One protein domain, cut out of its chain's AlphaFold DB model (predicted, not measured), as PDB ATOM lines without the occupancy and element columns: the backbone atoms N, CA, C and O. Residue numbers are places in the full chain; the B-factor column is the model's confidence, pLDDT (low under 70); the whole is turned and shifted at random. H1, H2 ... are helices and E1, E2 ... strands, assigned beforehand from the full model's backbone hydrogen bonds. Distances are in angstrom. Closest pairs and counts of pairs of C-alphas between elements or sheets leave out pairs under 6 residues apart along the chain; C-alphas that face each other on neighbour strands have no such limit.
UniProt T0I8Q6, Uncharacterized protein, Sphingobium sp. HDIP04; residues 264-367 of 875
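Overview. This is residues 264 to 367 of the 875 residues of an uncharacterized protein of Sphingobium sp. HDIP04 (UniProt T0I8Q6). A strongly twisted sheet of four strands has one long helix, H2, running along one face, with the shorter helix H1 on the same face at a steep tilt to the beginning of H2. Two long links, residues 276 to 287 and 294 to 308, come before and after E1. The printed part has 104 residues in the order H1, E1, E2, E3, E4, H2, and the sheet runs E1, E2, E3, E4, antiparallel throughout. The class is mixed, helices and strands; the whole is compact, with a radius of gyration of the C-alphas of 13.9 A, and its spans of 41 by 27 by 23 A make it only just elongated.

Arrangement. H1, residues 264 to 275, is on the sheet of E1, residues 288 to 293, E2, residues 309 to 314, E3, residues 324 to 329, and E4, residues 332 to 338. It lies over E2, along the strands at 14 degrees on the local plane, with a height over the sheet of 8.8 A; its closest C-alphas to E1 are those of Leu 268 and Val 289, 6.8 A. The strands form a meander, each the antiparallel neighbour of the one before, and each successive pair is a hairpin. N 291 and O 311 of E1 and E2 are 3.0 A apart, N 314 and O 326 of E2 and E3 are 3.0 A apart, and N 327 and O 335 of E3 and E4 are 2.8 A apart, within hydrogen-bond range. The edge strands E1 and E4 are apart. Residues 278 to 279 also pair antiparallel with residues 289 to 290 of E1. H2, residues 344 to 365, lies over E2 and E3 at a height over the sheet of 8.4 A, along the strands at 27 degrees to E2 on the local plane. The closest C-alphas of H2 and E3 are those of Leu 327 and Val 351, 6.9 A. With H1 and H2 on one face of the sheet, the arrangement has two layers, helices and sheet. H2 touches H1 with residues 344 to 352 alone, at a steep tilt of 58 degrees, the same way; their closest C-alphas, of Thr 267 and Pro 344, are 4.2 A apart. In H1 and H2 every O i to N i+4 pair is within hydrogen-bond range.

Along the chain. H1 begins at C-alpha 264, (104.208, 140.814, 120.454), and measures 15.6 A. E1, E2 and E3 measure 16.3 A, 16.4 A and 16.5 A, and E4 18.2 A from C-alpha 332, (118.138, 134.716, 134.479). H2 measures 32.2 A and ends at C-alpha 365, (116.756, 142.300, 150.739).

Size, cuts and confidence. The C-alphas farthest apart, of Gly 300 and Asp 341, are 43.7 A apart. The printed part has no cut. The links H1 to E1 and E1 to E2 are long. The mean pLDDT of the printed part is 80.2, and residues 281 to 286, 299 to 305, 316 to 322 and 339 to 341 are under 70.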
ATOM      1  N   SER A 264     103.046 140.588 119.575       83.00
ATOM      2  CA  SER A 264     104.208 140.814 120.454       83.00
ATOM      3  C   SER A 264     104.987 142.084 120.118       83.00
ATOM      4  O   SER A 264     105.434 142.773 121.034       83.00
ATOM      5  N   ASP A 265     105.064 142.449 118.834       82.75
ATOM      6  CA  ASP A 265     105.618 143.734 118.400       82.75
ATOM      7  C   ASP A 265     104.805 144.898 118.997       82.75
ATOM      8  O   ASP A 265     105.366 145.855 119.533       82.75
ATOM      9  N   ARG A 266     103.467 144.775 119.008       85.81
ATOM     10  CA  ARG A 266     102.564 145.758 119.634       85.81
ATOM     11  C   ARG A 266     102.736 145.822 121.157       85.81
ATOM     12  O   ARG A 266     102.695 146.912 121.721       85.81
ATOM     13  N   THR A 267     102.978 144.691 121.826       89.00
ATOM     14  CA  THR A 267     103.183 144.637 123.288       89.00
ATOM     15  C   THR A 267     104.486 145.320 123.695       89.00
ATOM     16  O   THR A 267     104.507 146.115 124.637       89.00
ATOM     17  N   LEU A 268     105.581 145.056 122.976       89.62
ATOM     18  CA  LEU A 268     106.855 145.721 123.249       89.62
ATOM     19  C   LEU A 268     106.792 147.220 122.931       89.62
ATOM     20  O   LEU A 268     107.382 148.018 123.660       89.62
ATOM     21  N   ARG A 269     106.036 147.620 121.899       88.06
ATOM     22  CA  ARG A 269     105.774 149.037 121.602       88.06
ATOM     23  C   ARG A 269     105.050 149.725 122.761       88.06
ATOM     24  O   ARG A 269     105.485 150.778 123.211       88.06
ATOM     25  N   ALA A 270     104.023 149.086 123.319       89.50
ATOM     26  CA  ALA A 270     103.282 149.617 124.460       89.50
ATOM     27  C   ALA A 270     104.138 149.753 125.739       89.50
ATOM     28  O   ALA A 270     103.951 150.706 126.498       89.50
ATOM     29  N   LEU A 271     105.104 148.854 125.977       90.06
ATOM     30  CA  LEU A 271     106.073 148.991 127.078       90.06
ATOM     31  C   LEU A 271     106.933 150.255 126.944       90.06
ATOM     32  O   LEU A 271     107.202 150.927 127.944       90.06
ATOM     33  N   ILE A 272     107.342 150.587 125.719       90.31
ATOM     34  CA  ILE A 272     108.106 151.804 125.435       90.31
ATOM     35  C   ILE A 272     107.215 153.026 125.628       90.31
ATOM     36  O   ILE A 272     107.497 153.875 126.473       90.31
ATOM     37  N   ASP A 273     106.099 153.069 124.903       88.19
ATOM     38  CA  ASP A 273     105.257 154.260 124.805       88.19
ATOM     39  C   ASP A 273     104.586 154.622 126.143       88.19
ATOM     40  O   ASP A 273     104.346 155.800 126.412       88.19
ATOM     41  N   LYS A 274     104.279 153.629 126.996       86.88
ATOM     42  CA  LYS A 274     103.482 153.833 128.224       86.88
ATOM     43  C   LYS A 274     104.221 153.590 129.536       86.88
ATOM     44  O   LYS A 274     103.767 154.073 130.571       86.88
ATOM     45  N   HIS A 275     105.325 152.841 129.525       89.12
ATOM     46  CA  HIS A 275     105.979 152.376 130.755       89.12
ATOM     47  C   HIS A 275     107.466 152.746 130.859       89.12
ATOM     48  O   HIS A 275     108.134 152.319 131.802       89.12
ATOM     49  N   GLY A 276     107.983 153.562 129.933       86.94
ATOM     50  CA  GLY A 276     109.350 154.087 130.002       86.94
ATOM     51  C   GLY A 276     110.421 153.011 129.846       86.94
ATOM     52  O   GLY A 276     111.498 153.119 130.431       86.94
ATOM     53  N   TRP A 277     110.100 151.942 129.114       93.75
ATOM     54  CA  TRP A 277     111.096 150.986 128.647       93.75
ATOM     55  C   TRP A 277     111.771 151.531 127.399       93.75
ATOM     56  O   TRP A 277     111.199 152.303 126.636       93.75
ATOM     57  N   GLU A 278     112.997 151.102 127.176       89.00
ATOM     58  CA  GLU A 278     113.804 151.511 126.040       89.00
ATOM     59  C   GLU A 278     114.095 150.291 125.173       89.00
ATOM     60  O   GLU A 278     114.355 149.211 125.708       89.00
ATOM     61  N   PRO A 279     114.080 150.408 123.840       85.94
ATOM     62  CA  PRO A 279     114.480 149.303 122.983       85.94
ATOM     63  C   PRO A 279     115.924 148.889 123.289       85.94
ATOM     64  O   PRO A 279     116.808 149.723 123.506       85.94
ATOM     65  N   VAL A 280     116.173 147.581 123.321       78.81
ATOM     66  CA  VAL A 280     117.544 147.069 123.338       78.81
ATOM     67  C   VAL A 280     118.024 147.079 121.896       78.81
ATOM     68  O   VAL A 280     117.600 146.257 121.084       78.81
ATOM     69  N   ASP A 281     118.852 148.070 121.585       57.62
ATOM     70  CA  ASP A 281     119.327 148.353 120.234       57.62
ATOM     71  C   ASP A 281     119.962 147.105 119.598       57.62
ATOM     72  O   ASP A 281     120.954 146.572 120.101       57.62
ATOM     73  N   SER A 282     119.327 146.587 118.545       50.88
ATOM     74  CA  SER A 282     119.731 145.343 117.871       50.88
ATOM     75  C   SER A 282     119.724 145.441 116.342       50.88
ATOM     76  O   SER A 282     119.892 144.426 115.676       50.88
ATOM     77  N   GLY A 283     119.572 146.644 115.766       44.59
ATOM     78  CA  GLY A 283     119.716 146.855 114.317       44.59
ATOM     79  C   GLY A 283     118.726 146.075 113.430       44.59
ATOM     80  O   GLY A 283     118.962 145.952 112.233       44.59
ATOM     81  N   GLY A 284     117.627 145.559 113.999       51.09
ATOM     82  CA  GLY A 284     116.598 144.745 113.336       51.09
ATOM     83  C   GLY A 284     115.233 144.825 114.052       51.09
ATOM     84  O   GLY A 284     115.074 145.661 114.947       51.09
ATOM     85  N   PRO A 285     114.227 143.999 113.683       54.31
ATOM     86  CA  PRO A 285     112.883 144.070 114.263       54.31
ATOM     87  C   PRO A 285     112.902 143.956 115.793       54.31
ATOM     88  O   PRO A 285     113.605 143.120 116.368       54.31
ATOM     89  N   MET A 286     112.140 144.832 116.451       67.19
ATOM     90  CA  MET A 286     112.206 145.080 117.891       67.19
ATOM     91  C   MET A 286     111.659 143.899 118.693       67.19
ATOM     92  O   MET A 286     110.461 143.804 118.921       67.19
ATOM     93  N   HIS A 287     112.549 143.029 119.164       82.44
ATOM     94  CA  HIS A 287     112.187 141.808 119.887       82.44
ATOM     95  C   HIS A 287     112.536 141.851 121.381       82.44
ATOM     96  O   HIS A 287     112.136 140.954 122.117       82.44
ATOM     97  N   THR A 288     113.260 142.875 121.861       86.12
ATOM     98  CA  THR A 288     113.571 143.067 123.291       86.12
ATOM     99  C   THR A 288     113.631 144.552 123.668       86.12
ATOM    100  O   THR A 288     114.160 145.380 122.929       86.12
ATOM    101  N   VAL A 289     113.133 144.883 124.857       91.94
ATOM    102  CA  VAL A 289     113.214 146.196 125.508       91.94
ATOM    103  C   VAL A 289     113.859 146.053 126.891       91.94
ATOM    104  O   VAL A 289     113.878 144.968 127.467       91.94
ATOM    105  N   ARG A 290     114.424 147.124 127.442       92.75
ATOM    106  CA  ARG A 290     115.044 147.161 128.770       92.75
ATOM    107  C   ARG A 290     114.609 148.384 129.554       92.75
ATOM    108  O   ARG A 290     114.264 149.406 128.978       92.75
ATOM    109  N   ARG A 291     114.705 148.300 130.872       93.12
ATOM    110  CA  ARG A 291     114.537 149.451 131.761       93.12
ATOM    111  C   ARG A 291     115.471 149.307 132.955       93.12
ATOM    112  O   ARG A 291     115.675 148.196 133.450       93.12
ATOM    113  N   GLN A 292     116.078 150.414 133.376       91.25
ATOM    114  CA  GLN A 292     116.988 150.443 134.519       91.25
ATOM    115  C   GLN A 292     116.196 150.511 135.824       91.25
ATOM    116  O   GLN A 292     115.304 151.343 135.979       91.25
ATOM    117  N   PHE A 293     116.556 149.647 136.767       89.75
ATOM    118  CA  PHE A 293     115.955 149.570 138.090       89.75
ATOM    119  C   PHE A 293     117.035 149.593 139.172       89.75
ATOM    120  O   PHE A 293     118.074 148.931 139.066       89.75
ATOM    121  N   GLU A 294     116.790 150.347 140.239       84.88
ATOM    122  CA  GLU A 294     117.700 150.437 141.378       84.88
ATOM    123  C   GLU A 294     117.584 149.221 142.317       84.88
ATOM    124  O   GLU A 294     116.494 148.706 142.548       84.88
ATOM    125  N   GLY A 295     118.700 148.786 142.914       77.81
ATOM    126  CA  GLY A 295     118.743 147.733 143.941       77.81
ATOM    127  C   GLY A 295     118.549 146.301 143.455       77.81
ATOM    128  O   GLY A 295     118.383 145.393 144.261       77.81
ATOM    129  N   VAL A 296     118.609 146.055 142.148       83.12
ATOM    130  CA  VAL A 296     118.391 144.727 141.555       83.12
ATOM    131  C   VAL A 296     119.586 143.767 141.749       83.12
ATOM    132  O   VAL A 296     119.410 142.544 141.741       83.12
ATOM    133  N   GLY A 297     120.802 144.278 141.984       75.25
ATOM    134  CA  GLY A 297     122.017 143.486 142.250       75.25
ATOM    135  C   GLY A 297     122.692 143.808 143.595       75.25
ATOM    136  O   GLY A 297     122.446 144.880 144.132       75.25
ATOM    137  N   PRO A 298     123.564 142.928 144.140       70.44
ATOM    138  CA  PRO A 298     124.157 143.109 145.470       70.44
ATOM    139  C   PRO A 298     124.963 144.409 145.594       70.44
ATOM    140  O   PRO A 298     125.846 144.664 144.763       70.44
ATOM    141  N   ILE A 299     124.727 145.169 146.669       59.84
ATOM    142  CA  ILE A 299     125.488 146.382 147.002       59.84
ATOM    143  C   ILE A 299     126.973 146.011 147.160       59.84
ATOM    144  O   ILE A 299     127.325 145.143 147.958       59.84
ATOM    145  N   GLY A 300     127.842 146.640 146.364       58.59
ATOM    146  CA  GLY A 300     129.302 146.492 146.456       58.59
ATOM    147  C   GLY A 300     129.961 145.511 145.479       58.59
ATOM    148  O   GLY A 300     131.184 145.487 145.398       58.59
ATOM    149  N   THR A 301     129.199 144.741 144.692       57.31
ATOM    150  CA  THR A 301     129.791 143.899 143.624       57.31
ATOM    151  C   THR A 301     129.969 144.637 142.294       57.31
ATOM    152  O   THR A 301     130.577 144.094 141.376       57.31
ATOM    153  N   MET A 302     129.470 145.876 142.178       58.78
ATOM    154  CA  MET A 302     129.613 146.729 140.992       58.78
ATOM    155  C   MET A 302     129.815 148.207 141.342       58.78
ATOM    156  O   MET A 302     129.643 148.610 142.484       58.78
ATOM    157  N   ILE A 303     130.198 148.994 140.331       61.75
ATOM    158  CA  ILE A 303     130.613 150.404 140.438       61.75
ATOM    159  C   ILE A 303     129.450 151.336 140.858       61.75
ATOM    160  O   ILE A 303     129.701 152.440 141.335       61.75
ATOM    161  N   THR A 304     128.182 150.913 140.736       69.12
ATOM    162  CA  THR A 304     127.018 151.732 141.122       69.12
ATOM    163  C   THR A 304     126.703 151.620 142.626       69.12
ATOM    164  O   THR A 304     126.506 150.507 143.121       69.12
ATOM    165  N   PRO A 305     126.592 152.743 143.369       66.06
ATOM    166  CA  PRO A 305     126.363 152.735 144.821       66.06
ATOM    167  C   PRO A 305     125.068 152.037 145.273       66.06
ATOM    168  O   PRO A 305     125.026 151.485 146.368       66.06
ATOM    169  N   ASN A 306     124.042 152.014 144.413       70.62
ATOM    170  CA  ASN A 306     122.690 151.541 144.738       70.62
ATOM    171  C   ASN A 306     122.325 150.198 144.073       70.62
ATOM    172  O   ASN A 306     121.152 149.839 144.015       70.62
ATOM    173  N   GLY A 307     123.289 149.463 143.503       76.31
ATOM    174  CA  GLY A 307     123.021 148.143 142.905       76.31
ATOM    175  C   GLY A 307     122.172 148.161 141.621       76.31
ATOM    176  O   GLY A 307     121.593 147.138 141.257       76.31
ATOM    177  N   GLU A 308     122.097 149.303 140.931       82.12
ATOM    178  CA  GLU A 308     121.315 149.514 139.701       82.12
ATOM    179  C   GLU A 308     121.625 148.517 138.580       82.12
ATOM    180  O   GLU A 308     122.795 148.296 138.247       82.12
ATOM    181  N   ARG A 309     120.580 147.941 137.966       85.75
ATOM    182  CA  ARG A 309     120.684 147.051 136.798       85.75
ATOM    183  C   ARG A 309     119.503 147.205 135.852       85.75
ATOM    184  O   ARG A 309     118.400 147.542 136.261       85.75
ATOM    185  N   ASN A 310     119.744 146.852 134.595       89.62
ATOM    186  CA  ASN A 310     118.688 146.713 133.606       89.62
ATOM    187  C   ASN A 310     117.958 145.384 133.779       89.62
ATOM    188  O   ASN A 310     118.593 144.327 133.841       89.62
ATOM    189  N   LEU A 311     116.633 145.457 133.800       91.81
ATOM    190  CA  LEU A 311     115.774 144.327 133.477       91.81
ATOM    191  C   LEU A 311     115.441 144.376 131.989       91.81
ATOM    192  O   LEU A 311     115.398 145.454 131.397       91.81
ATOM    193  N   MET A 312     115.236 143.210 131.391       92.44
ATOM    194  CA  MET A 312     114.942 143.046 129.970       92.44
ATOM    195  C   MET A 312     113.594 142.357 129.793       92.44
ATOM    196  O   MET A 312     113.274 141.456 130.561       92.44
ATOM    197  N   ALA A 313     112.815 142.767 128.797       92.69
ATOM    198  CA  ALA A 313     111.566 142.137 128.393       92.69
ATOM    199  C   ALA A 313     111.599 141.861 126.885       92.69
ATOM    200  O   ALA A 313     111.807 142.791 126.111       92.69
ATOM    201  N   GLY A 314     111.413 140.618 126.440       89.12
ATOM    202  CA  GLY A 314     111.525 140.294 125.012       89.12
ATOM    203  C   GLY A 314     110.969 138.935 124.604       89.12
ATOM    204  O   GLY A 314     110.563 138.143 125.450       89.12
ATOM    205  N   TYR A 315     110.945 138.672 123.299       84.19
ATOM    206  CA  TYR A 315     110.494 137.420 122.686       84.19
ATOM    207  C   TYR A 315     111.505 136.898 121.654       84.19
ATOM    208  O   TYR A 315     112.426 137.600 121.243       84.19
ATOM    209  N   SER A 316     111.347 135.640 121.229       67.62
ATOM    210  CA  SER A 316     112.233 135.019 120.230       67.62
ATOM    211  C   SER A 316     111.857 135.431 118.804       67.62
ATOM    212  O   SER A 316     110.680 135.438 118.455       67.62
ATOM    213  N   ALA A 317     112.854 135.707 117.955       52.19
ATOM    214  CA  ALA A 317     112.655 136.132 116.566       52.19
ATOM    215  C   ALA A 317     111.943 135.091 115.669       52.19
ATOM    216  O   ALA A 317     111.373 135.466 114.642       52.19
ATOM    217  N   ASP A 318     111.914 133.816 116.074       54.59
ATOM    218  CA  ASP A 318     111.174 132.722 115.424       54.59
ATOM    219  C   ASP A 318     109.662 132.968 115.484       54.59
ATOM    220  O   ASP A 318     109.103 133.143 116.567       54.59
ATOM    221  N   SER A 319     109.004 132.965 114.321       50.28
ATOM    222  CA  SER A 319     107.575 133.255 114.151       50.28
ATOM    223  C   SER A 319     106.671 132.374 115.018       50.28
ATOM    224  O   SER A 319     105.666 132.861 115.528       50.28
ATOM    225  N   GLU A 320     107.056 131.125 115.305       49.28
ATOM    226  CA  GLU A 320     106.301 130.247 116.209       49.28
ATOM    227  C   GLU A 320     106.568 130.530 117.697       49.28
ATOM    228  O   GLU A 320     105.868 130.002 118.559       49.28
ATOM    229  N   ARG A 321     107.583 131.323 118.052       55.34
ATOM    230  CA  ARG A 321     107.959 131.658 119.439       55.34
ATOM    231  C   ARG A 321     107.741 133.130 119.792       55.34
ATOM    232  O   ARG A 321     107.889 133.480 120.962       55.34
ATOM    233  N   ARG A 322     107.236 133.958 118.867       68.06
ATOM    234  CA  ARG A 322     106.690 135.309 119.143       68.06
ATOM    235  C   ARG A 322     105.427 135.278 120.026       68.06
ATOM    236  O   ARG A 322     104.652 136.224 120.014       68.06
ATOM    237  N   ARG A 323     105.204 134.191 120.782       72.94
ATOM    238  CA  ARG A 323     104.029 133.878 121.606       72.94
ATOM    239  C   ARG A 323     104.162 134.264 123.089       72.94
ATOM    240  O   ARG A 323     103.174 134.148 123.802       72.94
ATOM    241  N   TYR A 324     105.332 134.697 123.557       81.44
ATOM    242  CA  TYR A 324     105.544 135.053 124.964       81.44
ATOM    243  C   TYR A 324     106.510 136.226 125.098       81.44
ATOM    244  O   TYR A 324     107.510 136.266 124.385       81.44
ATOM    245  N   ILE A 325     106.248 137.130 126.046       88.81
ATOM    246  CA  ILE A 325     107.188 138.175 126.475       88.81
ATOM    247  C   ILE A 325     107.857 137.722 127.777       88.81
ATOM    248  O   ILE A 325     107.206 137.637 128.816       88.81
ATOM    249  N   ALA A 326     109.153 137.424 127.740       90.31
ATOM    250  CA  ALA A 326     109.944 137.020 128.899       90.31
ATOM    251  C   ALA A 326     110.600 138.230 129.575       90.31
ATOM    252  O   ALA A 326     111.296 138.989 128.909       90.31
ATOM    253  N   LEU A 327     110.423 138.372 130.893       94.06
ATOM    254  CA  LEU A 327     111.093 139.351 131.755       94.06
ATOM    255  C   LEU A 327     112.328 138.713 132.412       94.06
ATOM    256  O   LEU A 327     112.217 137.652 133.027       94.06
ATOM    257  N   SER A 328     113.496 139.348 132.346       89.50
ATOM    258  CA  SER A 328     114.772 138.777 132.800       89.50
ATOM    259  C   SER A 328     115.741 139.800 133.407       89.50
ATOM    260  O   SER A 328     115.655 141.005 133.172       89.50
ATOM    261  N   LEU A 329     116.695 139.297 134.201       86.94
ATOM    262  CA  LEU A 329     117.887 140.009 134.670       86.94
ATOM    263  C   LEU A 329     119.129 139.266 134.162       86.94
ATOM    264  O   LEU A 329     119.516 138.228 134.711       86.94
ATOM    265  N   GLY A 330     119.773 139.801 133.125       77.00
ATOM    266  CA  GLY A 330     120.850 139.086 132.435       77.00
ATOM    267  C   GLY A 330     120.346 137.732 131.899       77.00
ATOM    268  O   GLY A 330     119.258 137.691 131.334       77.00
ATOM    269  N   PRO A 331     121.071 136.614 132.094       73.62
ATOM    270  CA  PRO A 331     120.635 135.300 131.609       73.62
ATOM    271  C   PRO A 331     119.504 134.676 132.444       73.62
ATOM    272  O   PRO A 331     118.986 133.623 132.085       73.62
ATOM    273  N   ASN A 332     119.133 135.282 133.577       78.06
ATOM    274  CA  ASN A 332     118.138 134.716 134.479       78.06
ATOM    275  C   ASN A 332     116.752 135.262 134.141       78.06
ATOM    276  O   ASN A 332     116.456 136.427 134.420       78.06
ATOM    277  N   GLN A 333     115.894 134.410 133.585       86.50
ATOM    278  CA  GLN A 333     114.477 134.718 133.435       86.50
ATOM    279  C   GLN A 333     113.825 134.848 134.817       86.50
ATOM    280  O   GLN A 333     114.004 134.007 135.696       86.50
ATOM    281  N   ILE A 334     113.092 135.939 135.006       87.62
ATOM    282  CA  ILE A 334     112.306 136.225 136.205       87.62
ATOM    283  C   ILE A 334     110.919 135.596 136.053       87.62
ATOM    284  O   ILE A 334     110.456 134.921 136.968       87.62
ATOM    285  N   THR A 335     110.266 135.824 134.907       87.50
ATOM    286  CA  THR A 335     108.957 135.257 134.527       87.50
ATOM    287  C   THR A 335     108.714 135.460 133.026       87.50
ATOM    288  O   THR A 335     109.442 136.219 132.391       87.50
ATOM    289  N   ASP A 336     107.687 134.839 132.454       86.31
ATOM    290  CA  ASP A 336     107.138 135.137 131.125       86.31
ATOM    291  C   ASP A 336     105.639 135.482 131.165       86.31
ATOM    292  O   ASP A 336     104.964 135.293 132.178       86.31
ATOM    293  N   PHE A 337     105.146 136.056 130.064       86.94
ATOM    294  CA  PHE A 337     103.760 136.480 129.868       86.94
ATOM    295  C   PHE A 337     103.257 136.015 128.494       86.94
ATOM    296  O   PHE A 337     103.859 136.353 127.475       86.94
ATOM    297  N   ASP A 338     102.158 135.254 128.460       81.62
ATOM    298  CA  ASP A 338     101.461 134.868 127.221       81.62
ATOM    299  C   ASP A 338     100.542 136.009 126.778       81.62
ATOM    300  O   ASP A 338      99.674 136.423 127.548       81.62
ATOM    301  N   GLY A 339     100.725 136.524 125.562       65.88
ATOM    302  CA  GLY A 339      99.873 137.583 125.017       65.88
ATOM    303  C   GLY A 339      98.902 137.120 123.934       65.88
ATOM    304  O   GLY A 339      98.279 137.967 123.296       65.88
ATOM    305  N   ARG A 340      98.755 135.804 123.704       64.06
ATOM    306  CA  ARG A 340      97.740 135.286 122.773       64.06
ATOM    307  C   ARG A 340      96.341 135.704 123.224       64.06
ATOM    308  O   ARG A 340      96.023 135.627 124.409       64.06
ATOM    309  N   ASP A 341      95.552 136.184 122.264       60.22
ATOM    310  CA  ASP A 341      94.163 136.642 122.420       60.22
ATOM    311  C   ASP A 341      93.946 137.752 123.469       60.22
ATOM    312  O   ASP A 341      92.814 138.065 123.836       60.22
ATOM    313  N   GLN A 342      95.025 138.383 123.941       70.38
ATOM    314  CA  GLN A 342      94.996 139.455 124.932       70.38
ATOM    315  C   GLN A 342      95.408 140.787 124.305       70.38
ATOM    316  O   GLN A 342      96.165 140.844 123.335       70.38
ATOM    317  N   ASN A 343      94.911 141.885 124.874       83.00
ATOM    318  CA  ASN A 343      95.278 143.221 124.429       83.00
ATOM    319  C   ASN A 343      96.772 143.488 124.730       83.00
ATOM    320  O   ASN A 343      97.171 143.426 125.898       83.00
ATOM    321  N   PRO A 344      97.597 143.821 123.719       86.88
ATOM    322  CA  PRO A 344      99.026 144.086 123.893       86.88
ATOM    323  C   PRO A 344      99.371 145.113 124.982       86.88
ATOM    324  O   PRO A 344     100.380 144.980 125.672       86.88
ATOM    325  N   GLU A 345      98.525 146.124 125.181       88.12
ATOM    326  CA  GLU A 345      98.752 147.147 126.208       88.12
ATOM    327  C   GLU A 345      98.561 146.616 127.634       88.12
ATOM    328  O   GLU A 345      99.290 147.001 128.552       88.12
ATOM    329  N   ASP A 346      97.613 145.697 127.826       85.62
ATOM    330  CA  ASP A 346      97.358 145.083 129.129       85.62
ATOM    331  C   ASP A 346      98.510 144.159 129.527       85.62
ATOM    332  O   ASP A 346      98.958 144.178 130.677       85.62
ATOM    333  N   VAL A 347      99.049 143.413 128.561       87.06
ATOM    334  CA  VAL A 347     100.229 142.563 128.761       87.06
ATOM    335  C   VAL A 347     101.460 143.418 129.092       87.06
ATOM    336  O   VAL A 347     102.178 143.108 130.042       87.06
ATOM    337  N   ALA A 348     101.671 144.536 128.390       92.00
ATOM    338  CA  ALA A 348     102.751 145.483 128.682       92.00
ATOM    339  C   ALA A 348     102.676 146.030 130.119       92.00
ATOM    340  O   ALA A 348     103.670 146.041 130.850       92.00
ATOM    341  N   ARG A 349     101.475 146.406 130.568       91.44
ATOM    342  CA  ARG A 349     101.250 146.874 131.941       91.44
ATOM    343  C   ARG A 349     101.643 145.822 132.981       91.44
ATOM    344  O   ARG A 349     102.257 146.164 133.992       91.44
ATOM    345  N   LEU A 350     101.309 144.551 132.743       90.44
ATOM    346  CA  LEU A 350     101.637 143.440 133.646       90.44
ATOM    347  C   LEU A 350     103.143 143.156 133.697       90.44
ATOM    348  O   LEU A 350     103.691 142.973 134.787       90.44
ATOM    349  N   VAL A 351     103.812 143.176 132.542       92.69
ATOM    350  CA  VAL A 351     105.272 143.024 132.447       92.69
ATOM    351  C   VAL A 351     105.975 144.115 133.257       92.69
ATOM    352  O   VAL A 351     106.848 143.810 134.073       92.69
ATOM    353  N   ASN A 352     105.562 145.379 133.097       94.62
ATOM    354  CA  ASN A 352     106.150 146.494 133.836       94.62
ATOM    355  C   ASN A 352     105.924 146.380 135.350       94.62
ATOM    356  O   ASN A 352     106.867 146.527 136.126       94.62
ATOM    357  N   LEU A 353     104.693 146.067 135.765       91.75
ATOM    358  CA  LEU A 353     104.349 145.912 137.178       91.75
ATOM    359  C   LEU A 353     105.221 144.846 137.855       91.75
ATOM    360  O   LEU A 353     105.697 145.034 138.974       91.75
ATOM    361  N   LYS A 354     105.465 143.725 137.170       93.12
ATOM    362  CA  LYS A 354     106.291 142.649 137.717       93.12
ATOM    363  C   LYS A 354     107.768 143.031 137.823       93.12
ATOM    364  O   LYS A 354     108.436 142.595 138.760       93.12
ATOM    365  N   ALA A 355     108.271 143.841 136.894       93.06
ATOM    366  CA  ALA A 355     109.636 144.360 136.931       93.06
ATOM    367  C   ALA A 355     109.856 145.308 138.122       93.06
ATOM    368  O   ALA A 355     110.847 145.173 138.841       93.06
ATOM    369  N   GLU A 356     108.896 146.198 138.378       92.56
ATOM    370  CA  GLU A 356     108.905 147.115 139.525       92.56
ATOM    371  C   GLU A 356     108.859 146.358 140.860       92.56
ATOM    372  O   GLU A 356     109.694 146.597 141.733       92.56
ATOM    373  N   GLN A 357     107.971 145.364 140.985       90.62
ATOM    374  CA  GLN A 357     107.906 144.485 142.163       90.62
ATOM    375  C   GLN A 357     109.228 143.757 142.413       90.62
ATOM    376  O   GLN A 357     109.719 143.702 143.539       90.62
ATOM    377  N   TYR A 358     109.828 143.207 141.356       91.00
ATOM    378  CA  TYR A 358     111.094 142.495 141.465       91.00
ATOM    379  C   TYR A 358     112.235 143.407 141.935       91.00
ATOM    380  O   TYR A 358     113.085 142.978 142.719       91.00
ATOM    381  N   ALA A 359     112.267 144.656 141.471       89.56
ATOM    382  CA  ALA A 359     113.255 145.633 141.910       89.56
ATOM    383  C   ALA A 359     113.089 145.985 143.394       89.56
ATOM    384  O   ALA A 359     114.069 145.944 144.141       89.56
ATOM    385  N   ASP A 360     111.858 146.238 143.838       89.81
ATOM    386  CA  ASP A 360     111.564 146.558 145.236       89.81
ATOM    387  C   ASP A 360     111.897 145.392 146.184       89.81
ATOM    388  O   ASP A 360     112.589 145.599 147.181       89.81
ATOM    389  N   GLU A 361     111.558 144.147 145.831       88.50
ATOM    390  CA  GLU A 361     111.939 142.962 146.622       88.50
ATOM    391  C   GLU A 361     113.464 142.836 146.798       88.50
ATOM    392  O   GLU A 361     113.967 142.368 147.827       88.50
ATOM    393  N   ARG A 362     114.237 143.217 145.774       87.06
ATOM    394  CA  ARG A 362     115.703 143.162 145.820       87.06
ATOM    395  C   ARG A 362     116.292 144.306 146.639       87.06
ATOM    396  O   ARG A 362     117.244 144.049 147.383       87.06
ATOM    397  N   ARG A 363     115.707 145.505 146.560       87.62
ATOM    398  CA  ARG A 363     116.040 146.655 147.415       87.62
ATOM    399  C   ARG A 363     115.843 146.313 148.885       87.62
ATOM    400  O   ARG A 363     116.775 146.472 149.671       87.62
ATOM    401  N   GLU A 364     114.698 145.738 149.234       87.50
ATOM    402  CA  GLU A 364     114.383 145.348 150.611       87.50
ATOM    403  C   GLU A 364     115.371 144.312 151.158       87.50
ATOM    404  O   GLU A 364     115.893 144.465 152.264       87.50
ATOM    405  N   ARG A 365     115.730 143.295 150.360       84.31
ATOM    406  CA  ARG A 365     116.756 142.300 150.739       84.31
ATOM    407  C   ARG A 365     118.144 142.903 150.952       84.31
ATOM    408  O   ARG A 365     118.980 142.283 151.605       84.31
ATOM    409  N   GLN A 366     118.397 144.077 150.387       79.00
ATOM    410  CA  GLN A 366     119.641 144.827 150.536       79.00
ATOM    411  C   GLN A 366     119.542 145.926 151.605       79.00
ATOM    412  O   GLN A 366     120.495 146.679 151.789       79.00
ATOM    413  N   GLY A 367     118.417 146.009 152.326       81.06
ATOM    414  CA  GLY A 367     118.183 147.005 153.371       81.06
ATOM    415  C   GLY A 367     117.838 148.403 152.846       81.06
ATOM    416  O   GLY A 367     117.927 149.369 153.603       81.06
TER     417      GLY A 367